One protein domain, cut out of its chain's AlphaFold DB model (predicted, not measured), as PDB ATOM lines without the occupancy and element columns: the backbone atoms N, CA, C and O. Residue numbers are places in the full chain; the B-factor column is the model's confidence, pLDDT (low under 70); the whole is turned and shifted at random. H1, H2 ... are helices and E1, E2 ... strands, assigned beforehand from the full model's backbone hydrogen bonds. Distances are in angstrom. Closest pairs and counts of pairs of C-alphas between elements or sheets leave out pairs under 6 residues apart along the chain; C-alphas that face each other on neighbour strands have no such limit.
ATOM      1  N   ASP A  81     141.570  68.570 123.265       73.44
ATOM      2  CA  ASP A  81     141.310  68.180 124.645       73.44
ATOM      3  C   ASP A  81     141.229  69.377 125.597       73.44
ATOM      4  O   ASP A  81     142.070  70.281 125.621       73.44
ATOM      5  N   TYR A  82     140.187  69.369 126.429       81.00
ATOM      6  CA  TYR A  82     140.111  70.246 127.587       81.00
ATOM      7  C   TYR A  82     140.881  69.631 128.747       81.00
ATOM      8  O   TYR A  82     140.567  68.536 129.214       81.00
ATOM      9  N   GLU A  83     141.832  70.386 129.274       87.75
ATOM     10  CA  GLU A  83     142.564  70.012 130.472       87.75
ATOM     11  C   GLU A  83     141.971  70.730 131.684       87.75
ATOM     12  O   GLU A  83     141.774  71.949 131.672       87.75
ATOM     13  N   PHE A  84     141.710  69.980 132.753       89.62
ATOM     14  CA  PHE A  84     141.324  70.572 134.028       89.62
ATOM     15  C   PHE A  84     142.468  71.395 134.617       89.62
ATOM     16  O   PHE A  84     143.645  71.043 134.517       89.62
ATOM     17  N   GLY A  85     142.105  72.497 135.269       89.12
ATOM     18  CA  GLY A  85     143.047  73.265 136.067       89.12
ATOM     19  C   GLY A  85     143.613  72.450 137.240       89.12
ATOM     20  O   GLY A  85     143.054  71.422 137.636       89.12
ATOM     21  N   PRO A  86     144.723  72.904 137.840       90.19
ATOM     22  CA  PRO A  86     145.334  72.215 138.967       90.19
ATOM     23  C   PRO A  86     144.336  72.062 140.122       90.19
ATOM     24  O   PRO A  86     143.686  73.023 140.539       90.19
ATOM     25  N   ASN A  87     144.230  70.840 140.650       89.38
ATOM     26  CA  ASN A  87     143.281  70.447 141.700       89.38
ATOM     27  C   ASN A  87     141.790  70.597 141.332       89.38
ATOM     28  O   ASN A  87     140.943  70.566 142.236       89.38
ATOM     29  N   MET A  88     141.468  70.738 140.045       91.06
ATOM     30  CA  MET A  88     140.103  70.787 139.526       91.06
ATOM     31  C   MET A  88     139.670  69.415 138.997       91.06
ATOM     32  O   MET A  88     140.476  68.643 138.486       91.06
ATOM     33  N   ASP A  89     138.384  69.112 139.131       90.31
ATOM     34  CA  ASP A  89     137.738  67.945 138.539       90.31
ATOM     35  C   ASP A  89     136.308  68.317 138.114       90.31
ATOM     36  O   ASP A  89     135.828  69.422 138.391       90.31
ATOM     37  N   ALA A  90     135.606  67.391 137.458       87.50
ATOM     38  CA  ALA A  90     134.244  67.628 136.990       87.50
ATOM     39  C   ALA A  90     133.260  67.982 138.123       87.50
ATOM     40  O   ALA A  90     132.344  68.769 137.907       87.50
ATOM     41  N   LYS A  91     133.448  67.437 139.334       88.25
ATOM     42  CA  LYS A  91     132.561  67.704 140.479       88.25
ATOM     43  C   LYS A  91     132.767  69.111 141.023       88.25
ATOM     44  O   LYS A  91     131.803  69.782 141.363       88.25
ATOM     45  N   LYS A  92     134.021  69.556 141.104       87.94
ATOM     46  CA  LYS A  92     134.388  70.897 141.565       87.94
ATOM     47  C   LYS A  92     134.039  71.969 140.547       87.94
ATOM     48  O   LYS A  92     133.738  73.080 140.967       87.94
ATOM     49  N   ALA A  93     134.104  71.649 139.256       86.56
ATOM     50  CA  ALA A  93     133.805  72.571 138.166       86.56
ATOM     51  C   ALA A  93     132.298  72.807 137.957       86.56
ATOM     52  O   ALA A  93     131.933  73.822 137.380       86.56
ATOM     53  N   PHE A  94     131.439  71.888 138.402       90.44
ATOM     54  CA  PHE A  94     130.004  71.902 138.115       90.44
ATOM     55  C   PHE A  94     129.276  73.167 138.619       90.44
ATOM     56  O   PHE A  94     129.515  73.601 139.746       90.44
ATOM     57  N   ASP A  95     128.371  73.715 137.796       90.81
ATOM     58  CA  ASP A  95     127.494  74.874 138.085       90.81
ATOM     59  C   ASP A  95     128.232  76.149 138.541       90.81
ATOM     60  O   ASP A  95     127.733  76.949 139.335       90.81
ATOM     61  N   ARG A  96     129.459  76.353 138.048       88.94
ATOM     62  CA  ARG A  96     130.224  77.575 138.313       88.94
ATOM     63  C   ARG A  96     129.914  78.682 137.316       88.94
ATOM     64  O   ARG A  96     129.693  78.443 136.127       88.94
ATOM     65  N   GLU A  97     129.980  79.908 137.819       92.50
ATOM     66  CA  GLU A  97     130.050  81.119 137.007       92.50
ATOM     67  C   GLU A  97     131.472  81.265 136.466       92.50
ATOM     68  O   GLU A  97     132.444  81.207 137.226       92.50
ATOM     69  N   ILE A  98     131.589  81.423 135.153       91.94
ATOM     70  CA  ILE A  98     132.867  81.450 134.451       91.94
ATOM     71  C   ILE A  98     133.021  82.722 133.635       91.94
ATOM     72  O   ILE A  98     132.041  83.306 133.180       91.94
ATOM     73  N   TYR A  99     134.268  83.091 133.375       91.38
ATOM     74  CA  TYR A  99     134.602  84.009 132.299       91.38
ATOM     75  C   TYR A  99     135.666  83.384 131.397       91.38
ATOM     76  O   TYR A  99     136.487  82.560 131.827       91.38
ATOM     77  N   LEU A 100     135.631  83.762 130.124       88.88
ATOM     78  CA  LEU A 100     136.551  83.260 129.117       88.88
ATOM     79  C   LEU A 100     137.716  84.230 128.935       88.88
ATOM     80  O   LEU A 100     137.531  85.439 128.817       88.88
ATOM     81  N   ARG A 101     138.933  83.691 128.870       89.75
ATOM     82  CA  ARG A 101     140.133  84.444 128.495       89.75
ATOM     83  C   ARG A 101     140.816  83.751 127.329       89.75
ATOM     84  O   ARG A 101     141.030  82.543 127.373       89.75
ATOM     85  N   PHE A 102     141.194  84.527 126.323       88.00
ATOM     86  CA  PHE A 102     141.950  84.049 125.172       88.00
ATOM     87  C   PHE A 102     143.361  84.630 125.211       88.00
ATOM     88  O   PHE A 102     143.527  85.818 125.487       88.00
ATOM     89  N   GLU A 103     144.365  83.802 124.953       88.75
ATOM     90  CA  GLU A 103     145.768  84.219 124.901       88.75
ATOM     91  C   GLU A 103     146.401  83.736 123.602       88.75
ATOM     92  O   GLU A 103     146.255  82.573 123.241       88.75
ATOM     93  N   HIS A 104     147.085  84.623 122.884       86.88
ATOM     94  CA  HIS A 104     147.782  84.276 121.649       86.88
ATOM     95  C   HIS A 104     149.239  83.957 121.955       86.88
ATOM     96  O   HIS A 104     149.950  84.788 122.521       86.88
ATOM     97  N   LEU A 105     149.672  82.765 121.561       86.81
ATOM     98  CA  LEU A 105     151.020  82.261 121.762       86.81
ATOM     99  C   LEU A 105     151.666  81.928 120.420       86.81
ATOM    100  O   LEU A 105     150.993  81.639 119.427       86.81
ATOM    101  N   GLU A 106     152.993  81.972 120.403       87.19
ATOM    102  CA  GLU A 106     153.807  81.637 119.245       87.19
ATOM    103  C   GLU A 106     154.951  80.723 119.682       87.19
ATOM    104  O   GLU A 106     155.592  80.958 120.708       87.19
ATOM    105  N   GLU A 107     155.197  79.663 118.916       87.00
ATOM    106  CA  GLU A 107     156.317  78.759 119.139       87.00
ATOM    107  C   GLU A 107     157.007  78.373 117.831       87.00
ATOM    108  O   GLU A 107     156.372  78.131 116.806       87.00
ATOM    109  N   THR A 108     158.330  78.249 117.873       88.88
ATOM    110  CA  THR A 108     159.104  77.741 116.740       88.88
ATOM    111  C   THR A 108     159.176  76.217 116.810       88.88
ATOM    112  O   THR A 108     159.786  75.636 117.718       88.88
ATOM    113  N   ILE A 109     158.575  75.535 115.833       86.94
ATOM    114  CA  ILE A 109     158.608  74.065 115.769       86.94
ATOM    115  C   ILE A 109     159.847  73.549 115.035       86.94
ATOM    116  O   ILE A 109     160.330  72.461 115.353       86.94
ATOM    117  N   PHE A 110     160.383  74.343 114.109       86.31
ATOM    118  CA  PHE A 110     161.603  74.074 113.354       86.31
ATOM    119  C   PHE A 110     162.195  75.409 112.866       86.31
ATOM    120  O   PHE A 110     161.432  76.360 112.700       86.31
ATOM    121  N   PRO A 111     163.513  75.541 112.630       81.50
ATOM    122  CA  PRO A 111     164.081  76.779 112.097       81.50
ATOM    123  C   PRO A 111     163.341  77.283 110.848       81.50
ATOM    124  O   PRO A 111     163.231  76.570 109.855       81.50
ATOM    125  N   GLY A 112     162.819  78.512 110.905       75.81
ATOM    126  CA  GLY A 112     162.051  79.112 109.806       75.81
ATOM    127  C   GLY A 112     160.608  78.605 109.665       75.81
ATOM    128  O   GLY A 112     159.960  78.919 108.661       75.81
ATOM    129  N   VAL A 113     160.121  77.836 110.645       82.81
ATOM    130  CA  VAL A 113     158.737  77.370 110.767       82.81
ATOM    131  C   VAL A 113     158.209  77.716 112.159       82.81
ATOM    132  O   VAL A 113     158.481  77.024 113.148       82.81
ATOM    133  N   ASP A 114     157.420  78.781 112.202       86.62
ATOM    134  CA  ASP A 114     156.779  79.288 113.408       86.62
ATOM    135  C   ASP A 114     155.302  78.909 113.416       86.62
ATOM    136  O   ASP A 114     154.655  78.784 112.373       86.62
ATOM    137  N   VAL A 115     154.766  78.700 114.608       85.00
ATOM    138  CA  VAL A 115     153.386  78.297 114.833       85.00
ATOM    139  C   VAL A 115     152.746  79.279 115.788       85.00
ATOM    140  O   VAL A 115     153.154  79.387 116.938       85.00
ATOM    141  N   SER A 116     151.704  79.953 115.318       85.44
ATOM    142  CA  SER A 116     150.837  80.762 116.166       85.44
ATOM    143  C   SER A 116     149.607  79.949 116.557       85.44
ATOM    144  O   SER A 116     148.967  79.335 115.698       85.44
ATOM    145  N   TYR A 117     149.255  79.967 117.838       82.75
ATOM    146  CA  TYR A 117     148.061  79.310 118.366       82.75
ATOM    147  C   TYR A 117     147.393  80.166 119.439       82.75
ATOM    148  O   TYR A 117     148.014  81.043 120.037       82.75
ATOM    149  N   THR A 118     146.102  79.948 119.677       83.25
ATOM    150  CA  THR A 118     145.376  80.626 120.760       83.25
ATOM    151  C   THR A 118     145.083  79.630 121.874       83.25
ATOM    152  O   THR A 118     144.711  78.493 121.617       83.25
ATOM    153  N   VAL A 119     145.206  80.038 123.127       86.19
ATOM    154  CA  VAL A 119     144.760  79.270 124.289       86.19
ATOM    155  C   VAL A 119     143.436  79.848 124.764       86.19
ATOM    156  O   VAL A 119     143.316  81.062 124.917       86.19
ATOM    157  N   LYS A 120     142.446  78.998 125.035       86.69
ATOM    158  CA  LYS A 120     141.205  79.395 125.715       86.69
ATOM    159  C   LYS A 120     141.256  78.934 127.168       86.69
ATOM    160  O   LYS A 120     141.260  77.736 127.438       86.69
ATOM    161  N   TYR A 121     141.237  79.873 128.101       90.25
ATOM    162  CA  TYR A 121     141.116  79.621 129.532       90.25
ATOM    163  C   TYR A 121     139.675  79.848 129.988       90.25
ATOM    164  O   TYR A 121     139.045  80.843 129.632       90.25
ATOM    165  N   VAL A 122     139.173  78.921 130.797       90.69
ATOM    166  CA  VAL A 122     137.886  78.996 131.483       90.69
ATOM    167  C   VAL A 122     138.182  79.184 132.962       90.69
ATOM    168  O   VAL A 122     138.715  78.281 133.614       90.69
ATOM    169  N   LEU A 123     137.890  80.374 133.474       93.06
ATOM    170  CA  LEU A 123     138.255  80.800 134.821       93.06
ATOM    171  C   LEU A 123     136.992  81.001 135.653       93.06
ATOM    172  O   LEU A 123     135.980  81.462 135.135       93.06
ATOM    173  N   ASP A 124     137.053  80.659 136.936       92.81
ATOM    174  CA  ASP A 124     135.978  80.947 137.886       92.81
ATOM    175  C   ASP A 124     135.817  82.463 138.061       92.81
ATOM    176  O   ASP A 124     136.791  83.163 138.348       92.81
ATOM    177  N   ALA A 125     134.595  82.972 137.918       90.88
ATOM    178  CA  ALA A 125     134.314  84.404 137.988       90.88
ATOM    179  C   ALA A 125     134.576  85.013 139.376       90.88
ATOM    180  O   ALA A 125     134.881  86.200 139.480       90.88
ATOM    181  N   LYS A 126     134.491  84.222 140.452       90.38
ATOM    182  CA  LYS A 126     134.629  84.704 141.836       90.38
ATOM    183  C   LYS A 126     136.054  84.570 142.347       90.38
ATOM    184  O   LYS A 126     136.560  85.468 143.014       90.38
ATOM    185  N   THR A 127     136.693  83.435 142.079       90.94
ATOM    186  CA  THR A 127     138.010  83.094 142.639       90.94
ATOM    187  C   THR A 127     139.148  83.263 141.649       90.94
ATOM    188  O   THR A 127     140.311  83.156 142.038       90.94
ATOM    189  N   ASN A 128     138.836  83.509 140.376       90.00
ATOM    190  CA  ASN A 128     139.807  83.577 139.291       90.00
ATOM    191  C   ASN A 128     140.628  82.282 139.109       90.00
ATOM    192  O   ASN A 128     141.703  82.284 138.506       90.00
ATOM    193  N   GLN A 129     140.145  81.165 139.661       93.50
ATOM    194  CA  GLN A 129     140.800  79.866 139.574       93.50
ATOM    195  C   GLN A 129     140.583  79.260 138.187       93.50
ATOM    196  O   GLN A 129     139.474  79.278 137.657       93.50
ATOM    197  N   LEU A 130     141.631  78.664 137.616       92.69
ATOM    198  CA  LEU A 130     141.525  77.928 136.361       92.69
ATOM    199  C   LEU A 130     140.639  76.690 136.537       92.69
ATOM    200  O   LEU A 130     140.962  75.801 137.326       92.69
ATOM    201  N   ILE A 131     139.542  76.633 135.781       91.44
ATOM    202  CA  ILE A 131     138.623  75.494 135.752       91.44
ATOM    203  C   ILE A 131     139.028  74.543 134.633       91.44
ATOM    204  O   ILE A 131     139.327  73.375 134.883       91.44
ATOM    205  N   LEU A 132     139.099  75.067 133.413       90.25
ATOM    206  CA  LEU A 132     139.513  74.327 132.232       90.25
ATOM    207  C   LEU A 132     140.429  75.193 131.374       90.25
ATOM    208  O   LEU A 132     140.265  76.411 131.309       90.25
ATOM    209  N   LYS A 133     141.346  74.567 130.649       88.62
ATOM    210  CA  LYS A 133     142.075  75.203 129.553       88.62
ATOM    211  C   LYS A 133     141.928  74.358 128.294       88.62
ATOM    212  O   LYS A 133     141.943  73.134 128.358       88.62
ATOM    213  N   LYS A 134     141.813  75.030 127.157       85.00
ATOM    214  CA  LYS A 134     141.986  74.452 125.831       85.00
ATOM    215  C   LYS A 134     143.252  75.083 125.245       85.00
ATOM    216  O   LYS A 134     143.168  76.212 124.755       85.00
ATOM    217  N   PRO A 135     144.417  74.422 125.365       69.69
ATOM    218  CA  PRO A 135     145.731  74.996 125.040       69.69
ATOM    219  C   PRO A 135     145.893  75.394 123.568       69.69
ATOM    220  O   PRO A 135     146.820  76.108 123.212       69.69
ATOM    221  N   HIS A 136     145.000  74.935 122.700       69.69
ATOM    222  CA  HIS A 136     145.308  74.770 121.290       69.69
ATOM    223  C   HIS A 136     144.096  75.102 120.403       69.69
ATOM    224  O   HIS A 136     143.646  74.345 119.548       69.69
ATOM    225  N   PHE A 137     143.521  76.270 120.658       61.34
ATOM    226  CA  PHE A 137     142.442  76.874 119.894       61.34
ATOM    227  C   PHE A 137     143.028  77.587 118.662       61.34
ATOM    228  O   PHE A 137     143.650  78.635 118.791       61.34
ATOM    229  N   ASN A 138     142.797  77.038 117.464       65.31
ATOM    230  CA  ASN A 138     143.134  77.644 116.167       65.31
ATOM    231  C   ASN A 138     144.648  77.804 115.896       65.31
ATOM    232  O   ASN A 138     145.292  78.708 116.425       65.31
ATOM    233  N   TYR A 139     145.197  76.957 115.020       73.50
ATOM    234  CA  TYR A 139     146.613  76.983 114.650       73.50
ATOM    235  C   TYR A 139     146.877  77.577 113.275       73.50
ATOM    236  O   TYR A 139     146.228  77.215 112.291       73.50
ATOM    237  N   HIS A 140     147.952  78.357 113.190       74.62
ATOM    238  CA  HIS A 140     148.511  78.850 111.936       74.62
ATOM    239  C   HIS A 140     150.015  78.596 111.909       74.62
ATOM    240  O   HIS A 140     150.760  79.200 112.675       74.62
ATOM    241  N   ALA A 141     150.467  77.712 111.016       78.00
ATOM    242  CA  ALA A 141     151.889  77.563 110.726       78.00
ATOM    243  C   ALA A 141     152.312  78.595 109.682       78.00
ATOM    244  O   ALA A 141     151.694  78.709 108.620       78.00
ATOM    245  N   ARG A 142     153.403  79.305 109.950       78.62
ATOM    246  CA  ARG A 142     154.062  80.219 109.026       78.62
ATOM    247  C   ARG A 142     155.432  79.656 108.677       78.62
ATOM    248  O   ARG A 142     156.233  79.361 109.554       78.62
ATOM    249  N   ALA A 143     155.700  79.525 107.385       75.00
ATOM    250  CA  ALA A 143     156.997  79.095 106.873       75.00
ATOM    251  C   ALA A 143     157.544  80.118 105.876       75.00
ATOM    252  O   ALA A 143     156.799  80.946 105.346       75.00
ATOM    253  N   PHE A 144     158.842  80.029 105.578       70.62
ATOM    254  CA  PHE A 144     159.499  80.890 104.587       70.62
ATOM    255  C   PHE A 144     158.794  80.875 103.215       70.62
ATOM    256  O   PHE A 144     158.640  81.921 102.586       70.62
ATOM    257  N   LEU A 145     158.314  79.705 102.771       68.06
ATOM    258  CA  LEU A 145     157.404  79.581 101.629       68.06
ATOM    259  C   LEU A 145     155.963  79.424 102.126       68.06
ATOM    260  O   LEU A 145     155.510  78.309 102.407       68.06
ATOM    261  N   GLY A 146     155.255  80.550 102.204       64.56
ATOM    262  CA  GLY A 146     153.821  80.606 102.465       64.56
ATOM    263  C   GLY A 146     153.055  81.304 101.343       64.56
ATOM    264  O   GLY A 146     153.593  82.174 100.656       64.56
ATOM    265  N   LEU A 147     151.794  80.918 101.144       65.81
ATOM    266  CA  LEU A 147     150.913  81.566 100.168       65.81
ATOM    267  C   LEU A 147     150.023  82.592 100.867       65.81
ATOM    268  O   LEU A 147     149.475  82.276 101.919       65.81
ATOM    269  N   PRO A 148     149.829  83.794 100.296       64.00
ATOM    270  CA  PRO A 148     148.915  84.764 100.873       64.00
ATOM    271  C   PRO A 148     147.483  84.221 100.842       64.00
ATOM    272  O   PRO A 148     147.002  83.767  99.800       64.00
ATOM    273  N   VAL A 149     146.791  84.310 101.973       67.50
ATOM    274  CA  VAL A 149     145.360  83.995 102.084       67.50
ATOM    275  C   VAL A 149     144.533  85.265 102.255       67.50
ATOM    276  O   VAL A 149     145.049  86.321 102.619       67.50
ATOM    277  N   SER A 150     143.229  85.175 101.984       57.53
ATOM    278  CA  SER A 150     142.291  86.309 102.035       57.53
ATOM    279  C   SER A 150     142.238  87.020 103.393       57.53
ATOM    280  O   SER A 150     141.887  88.193 103.440       57.53
ATOM    281  N   SER A 151     142.627  86.347 104.479       61.38
ATOM    282  CA  SER A 151     142.718  86.903 105.834       61.38
ATOM    283  C   SER A 151     144.011  87.688 106.117       61.38
ATOM    284  O   SER A 151     144.208  88.139 107.240       61.38
ATOM    285  N   GLY A 152     144.899  87.864 105.129       57.22
ATOM    286  CA  GLY A 152     146.144  88.634 105.276       57.22
ATOM    287  C   GLY A 152     147.329  87.851 105.855       57.22
ATOM    288  O   GLY A 152     148.393  88.429 106.074       57.22
ATOM    289  N   GLY A 153     147.170  86.543 106.082       64.56
ATOM    290  CA  GLY A 153     148.233  85.648 106.547       64.56
ATOM    291  C   GLY A 153     149.073  85.037 105.418       64.56
ATOM    292  O   GLY A 153     148.666  85.033 104.256       64.56
ATOM    293  N   TYR A 154     150.226  84.471 105.788       67.25
ATOM    294  CA  TYR A 154     151.105  83.680 104.912       67.25
ATOM    295  C   TYR A 154     151.274  82.256 105.471       67.25
ATOM    296  O   TYR A 154     152.356  81.928 105.969       67.25
ATOM    297  N   PRO A 155     150.221  81.419 105.465       73.56
ATOM    298  CA  PRO A 155     150.326  80.046 105.934       73.56
ATOM    299  C   PRO A 155     151.356  79.257 105.131       73.56
ATOM    300  O   PRO A 155     151.501  79.444 103.918       73.56
ATOM    301  N   ALA A 156     152.044  78.353 105.821       78.94
ATOM    302  CA  ALA A 156     152.925  77.366 105.223       78.94
ATOM    303  C   ALA A 156     152.192  76.563 104.133       78.94
ATOM    304  O   ALA A 156     151.006  76.248 104.250       78.94
ATOM    305  N   LEU A 157     152.908  76.223 103.060       74.88
ATOM    306  CA  LEU A 157     152.335  75.529 101.907       74.88
ATOM    307  C   LEU A 157     151.845  74.108 102.249       74.88
ATOM    308  O   LEU A 157     150.798  73.681 101.763       74.88
ATOM    309  N   LEU A 158     152.619  73.374 103.056       75.25
ATOM    310  CA  LEU A 158     152.351  71.981 103.429       75.25
ATOM    311  C   LEU A 158     151.698  71.854 104.809       75.25
ATOM    312  O   LEU A 158     150.871  70.969 105.020       75.25
ATOM    313  N   LEU A 159     152.054  72.737 105.744       78.31
ATOM    314  CA  LEU A 159     151.525  72.728 107.108       78.31
ATOM    315  C   LEU A 159     150.247  73.567 107.161       78.31
ATOM    316  O   LEU A 159     150.246  74.713 107.607       78.31
ATOM    317  N   LYS A 160     149.157  73.009 106.633       74.75
ATOM    318  CA  LYS A 160     147.842  73.656 106.703       74.75
ATOM    319  C   LYS A 160     147.396  73.784 108.154       74.75
ATOM    320  O   LYS A 160     147.623  72.860 108.930       74.75
ATOM    321  N   GLY A 161     146.740  74.900 108.478       71.62
ATOM    322  CA  GLY A 161     146.186  75.165 109.804       71.62
ATOM    323  C   GLY A 161     145.294  74.024 110.288       71.62
ATOM    324  O   GLY A 161     144.448  73.527 109.548       71.62
ATOM    325  N   CYS A 162     145.484  73.619 111.538       71.88
ATOM    326  CA  CYS A 162     144.657  72.612 112.185       71.88
ATOM    327  C   CYS A 162     143.416  73.308 112.742       71.88
ATOM    328  O   CYS A 162     143.374  73.755 113.886       71.88
ATOM    329  N   VAL A 163     142.445  73.506 111.848       62.09
ATOM    330  CA  VAL A 163     141.141  74.121 112.128       62.09
ATOM    331  C   VAL A 163     140.069  73.362 111.346       62.09
ATOM    332  O   VAL A 163     139.291  73.947 110.604       62.09
ATOM    333  N   GLU A 164     140.067  72.033 111.409       47.34
ATOM    334  CA  GLU A 164     139.213  71.238 110.518       47.34
ATOM    335  C   GLU A 164     138.424  70.165 111.252       47.34
ATOM    336  O   GLU A 164     138.388  69.023 110.824       47.34
ATOM    337  N   ASN A 165     137.711  70.547 112.315       44.19
ATOM    338  CA  ASN A 165     136.433  69.891 112.575       44.19
ATOM    339  C   ASN A 165     135.489  70.773 113.397       44.19
ATOM    340  O   ASN A 165     135.657  70.975 114.600       44.19
ATOM    341  N   TYR A 166     134.440  71.264 112.735       44.09
ATOM    342  CA  TYR A 166     133.285  71.879 113.394       44.09
ATOM    343  C   TYR A 166     132.646  70.923 114.423       44.09
ATOM    344  O   TYR A 166     132.200  71.378 115.472       44.09
ATOM    345  N   GLU A 167     132.710  69.606 114.189       42.19
ATOM    346  CA  GLU A 167     132.286  68.563 115.145       42.19
ATOM    347  C   GLU A 167     133.033  68.635 116.493       42.19
ATOM    348  O   GLU A 167     132.528  68.213 117.531       42.19
ATOM    349  N   ILE A 168     134.232  69.217 116.513       47.66
ATOM    350  CA  ILE A 168     135.111  69.257 117.688       47.66
ATOM    351  C   ILE A 168     134.975  70.582 118.450       47.66
ATOM    352  O   ILE A 168     135.164  70.628 119.671       47.66
ATOM    353  N   MET A 169     134.550  71.658 117.775       48.16
ATOM    354  CA  MET A 169     133.976  72.816 118.473       48.16
ATOM    355  C   MET A 169     132.714  72.413 119.247       48.16
ATOM    356  O   MET A 169     132.565  72.817 120.403       48.16
ATOM    357  N   ASP A 170     131.885  71.546 118.662       50.12
ATOM    358  CA  ASP A 170     130.675  71.020 119.299       50.12
ATOM    359  C   ASP A 170     131.007  70.178 120.552       50.12
ATOM    360  O   ASP A 170     130.372  70.320 121.597       50.12
ATOM    361  N   ASN A 171     132.101  69.399 120.541       55.81
ATOM    362  CA  ASN A 171     132.588  68.692 121.738       55.81
ATOM    363  C   ASN A 171     133.045  69.620 122.876       55.81
ATOM    364  O   ASN A 171     132.836  69.308 124.050       55.81
ATOM    365  N   GLY A 172     133.634  70.772 122.555       57.09
ATOM    366  CA  GLY A 172     134.024  71.752 123.566       57.09
ATOM    367  C   GLY A 172     132.838  72.452 124.219       57.09
ATOM    368  O   GLY A 172     132.789  72.592 125.445       57.09
ATOM    369  N   GLU A 173     131.840  72.817 123.414       61.81
ATOM    370  CA  GLU A 173     130.543  73.240 123.935       61.81
ATOM    371  C   GLU A 173     129.894  72.138 124.773       61.81
ATOM    372  O   GLU A 173     129.339  72.429 125.830       61.81
ATOM    373  N   ASN A 174     130.019  70.872 124.368       70.19
ATOM    374  CA  ASN A 174     129.500  69.741 125.129       70.19
ATOM    375  C   ASN A 174     130.163  69.602 126.506       70.19
ATOM    376  O   ASN A 174     129.466  69.260 127.456       70.19
ATOM    377  N   VAL A 175     131.463  69.878 126.667       77.62
ATOM    378  CA  VAL A 175     132.115  69.853 127.995       77.62
ATOM    379  C   VAL A 175     131.569  70.968 128.890       77.62
ATOM    380  O   VAL A 175     131.181  70.697 130.027       77.62
ATOM    381  N   MET A 176     131.467  72.199 128.381       81.00
ATOM    382  CA  MET A 176     130.927  73.321 129.162       81.00
ATOM    383  C   MET A 176     129.442  73.118 129.508       81.00
ATOM    384  O   MET A 176     129.051  73.329 130.657       81.00
ATOM    385  N   LYS A 177     128.634  72.616 128.559       82.00
ATOM    386  CA  LYS A 177     127.218  72.251 128.764       82.00
ATOM    387  C   LYS A 177     127.065  71.110 129.776       82.00
ATOM    388  O   LYS A 177     126.228  71.206 130.670       82.00
ATOM    389  N   LYS A 178     127.887  70.053 129.695       84.19
ATOM    390  CA  LYS A 178     127.878  68.928 130.659       84.19
ATOM    391  C   LYS A 178     128.200  69.381 132.083       84.19
ATOM    392  O   LYS A 178     127.626  68.851 133.028       84.19
ATOM    393  N   LEU A 179     129.105  70.345 132.228       84.69
ATOM    394  CA  LEU A 179     129.484  70.924 133.519       84.69
ATOM    395  C   LEU A 179     128.529  72.035 133.989       84.69
ATOM    396  O   LEU A 179     128.714  72.552 135.087       84.69
ATOM    397  N   GLN A 180     127.512  72.384 133.193       88.06
ATOM    398  CA  GLN A 180     126.544  73.449 133.485       88.06
ATOM    399  C   GLN A 180     127.212  74.790 133.824       88.06
ATOM    400  O   GLN A 180     126.740  75.532 134.683       88.06
ATOM    401  N   LEU A 181     128.330  75.095 133.161       85.69
ATOM    402  CA  LEU A 181     129.046  76.348 133.378       85.69
ATOM    403  C   LEU A 181     128.229  77.518 132.825       85.69
ATOM    404  O   LEU A 181     127.712  77.441 131.708       85.69
ATOM    405  N   LYS A 182     128.136  78.602 133.597       88.88
ATOM    406  CA  LYS A 182     127.404  79.816 133.221       88.88
ATOM    407  C   LYS A 182     128.397  80.918 132.910       88.88
ATOM    408  O   LYS A 182     129.108  81.376 133.801       88.88
ATOM    409  N   GLU A 183     128.471  81.309 131.647       86.56
ATOM    410  CA  GLU A 183     129.304  82.434 131.241       86.56
ATOM    411  C   GLU A 183     128.702  83.742 131.754       86.56
ATOM    412  O   GLU A 183     127.510  83.997 131.587       86.56
ATOM    413  N   VAL A 184     129.534  84.539 132.417       87.56
ATOM    414  CA  VAL A 184     129.195  85.894 132.843       87.56
ATOM    415  C   VAL A 184     129.763  86.838 131.789       87.56
ATOM    416  O   VAL A 184     130.973  86.848 131.561       87.56
TER     417      VAL A 184
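AT A GLANCE: This is residues 81 to 184 of the 186 residues of an uncharacterized protein of Proteobacteria bacterium ST_bin11 (UniProt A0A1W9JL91). A long, twisted ribbon of three antiparallel strands, E1, E2 and E3, makes the length of this domain, with the short helix H1 by the end where E1 begins. Beyond the far end of E3, residues 144 to 165 fold back without a named element to H2, a helix that only grazes the sheet. The printed part has 104 residues, with two named helices and three named strands in the order H1 E1 E2 E3 H2; the sheet's order is E1, E2, E3 and the class is mixed, helices and strands. The whole is loose, with a radius of gyration of the C-alphas of 16.4 A, and elongated, spanning 47 by 25 by 20 A.

HOW THE PARTS SIT: Residues 83 to 84 form a short antiparallel pairing with residues 132 to 133 of E3, residues 130 to 143. H1, residues 90 to 93, only grazes the sheet; its closest C-alpha to E3 is that of Ala 93, 6.1 A from that of Ile 131. E1, residues 97 to 110, and E2, residues 113 to 124, form a hairpin at 163 degrees, with N 105 and O 117 2.8 A apart, within hydrogen-bond range. E2 and E3 form the next hairpin, also at 163 degrees, with N 137 and O 118 2.7 A apart, within hydrogen-bond range. E1, E2 and E3 are a meander, each strand the antiparallel neighbour of the one before. H2, residues 166 to 178, only grazes the sheet with residues 169 to 176, and is apart from H1. Residues 182 to 183 pair in parallel with residues 97 to 98 of E1. In H2 every O i to N i+4 pair is within hydrogen-bond range; H1 is too short for such a pair, and its one O i to N i+3 pair is not within range.

IN THESE COORDINATES: H1 begins at C-alpha 90, (134.244, 67.628, 136.990), and measures 5.1 A. E1 measures 40.1 A and ends at C-alpha 110, (161.603, 74.074, 113.354); E2 measures 35.6 A and E3 33.3 A. H2 measures 18.3 A and ends at C-alpha 178, (127.878, 68.928, 130.659).

THE WHOLE: The C-alphas of Lys 91 and Leu 145, the two farthest apart, are 47.6 A from each other. The printed part has no cut. The link from E3 to H2 is long, with 22 residues; the others are tight. The pLDDT is under 70 at residues 135 to 138, 145 to 154 and 163 to 173.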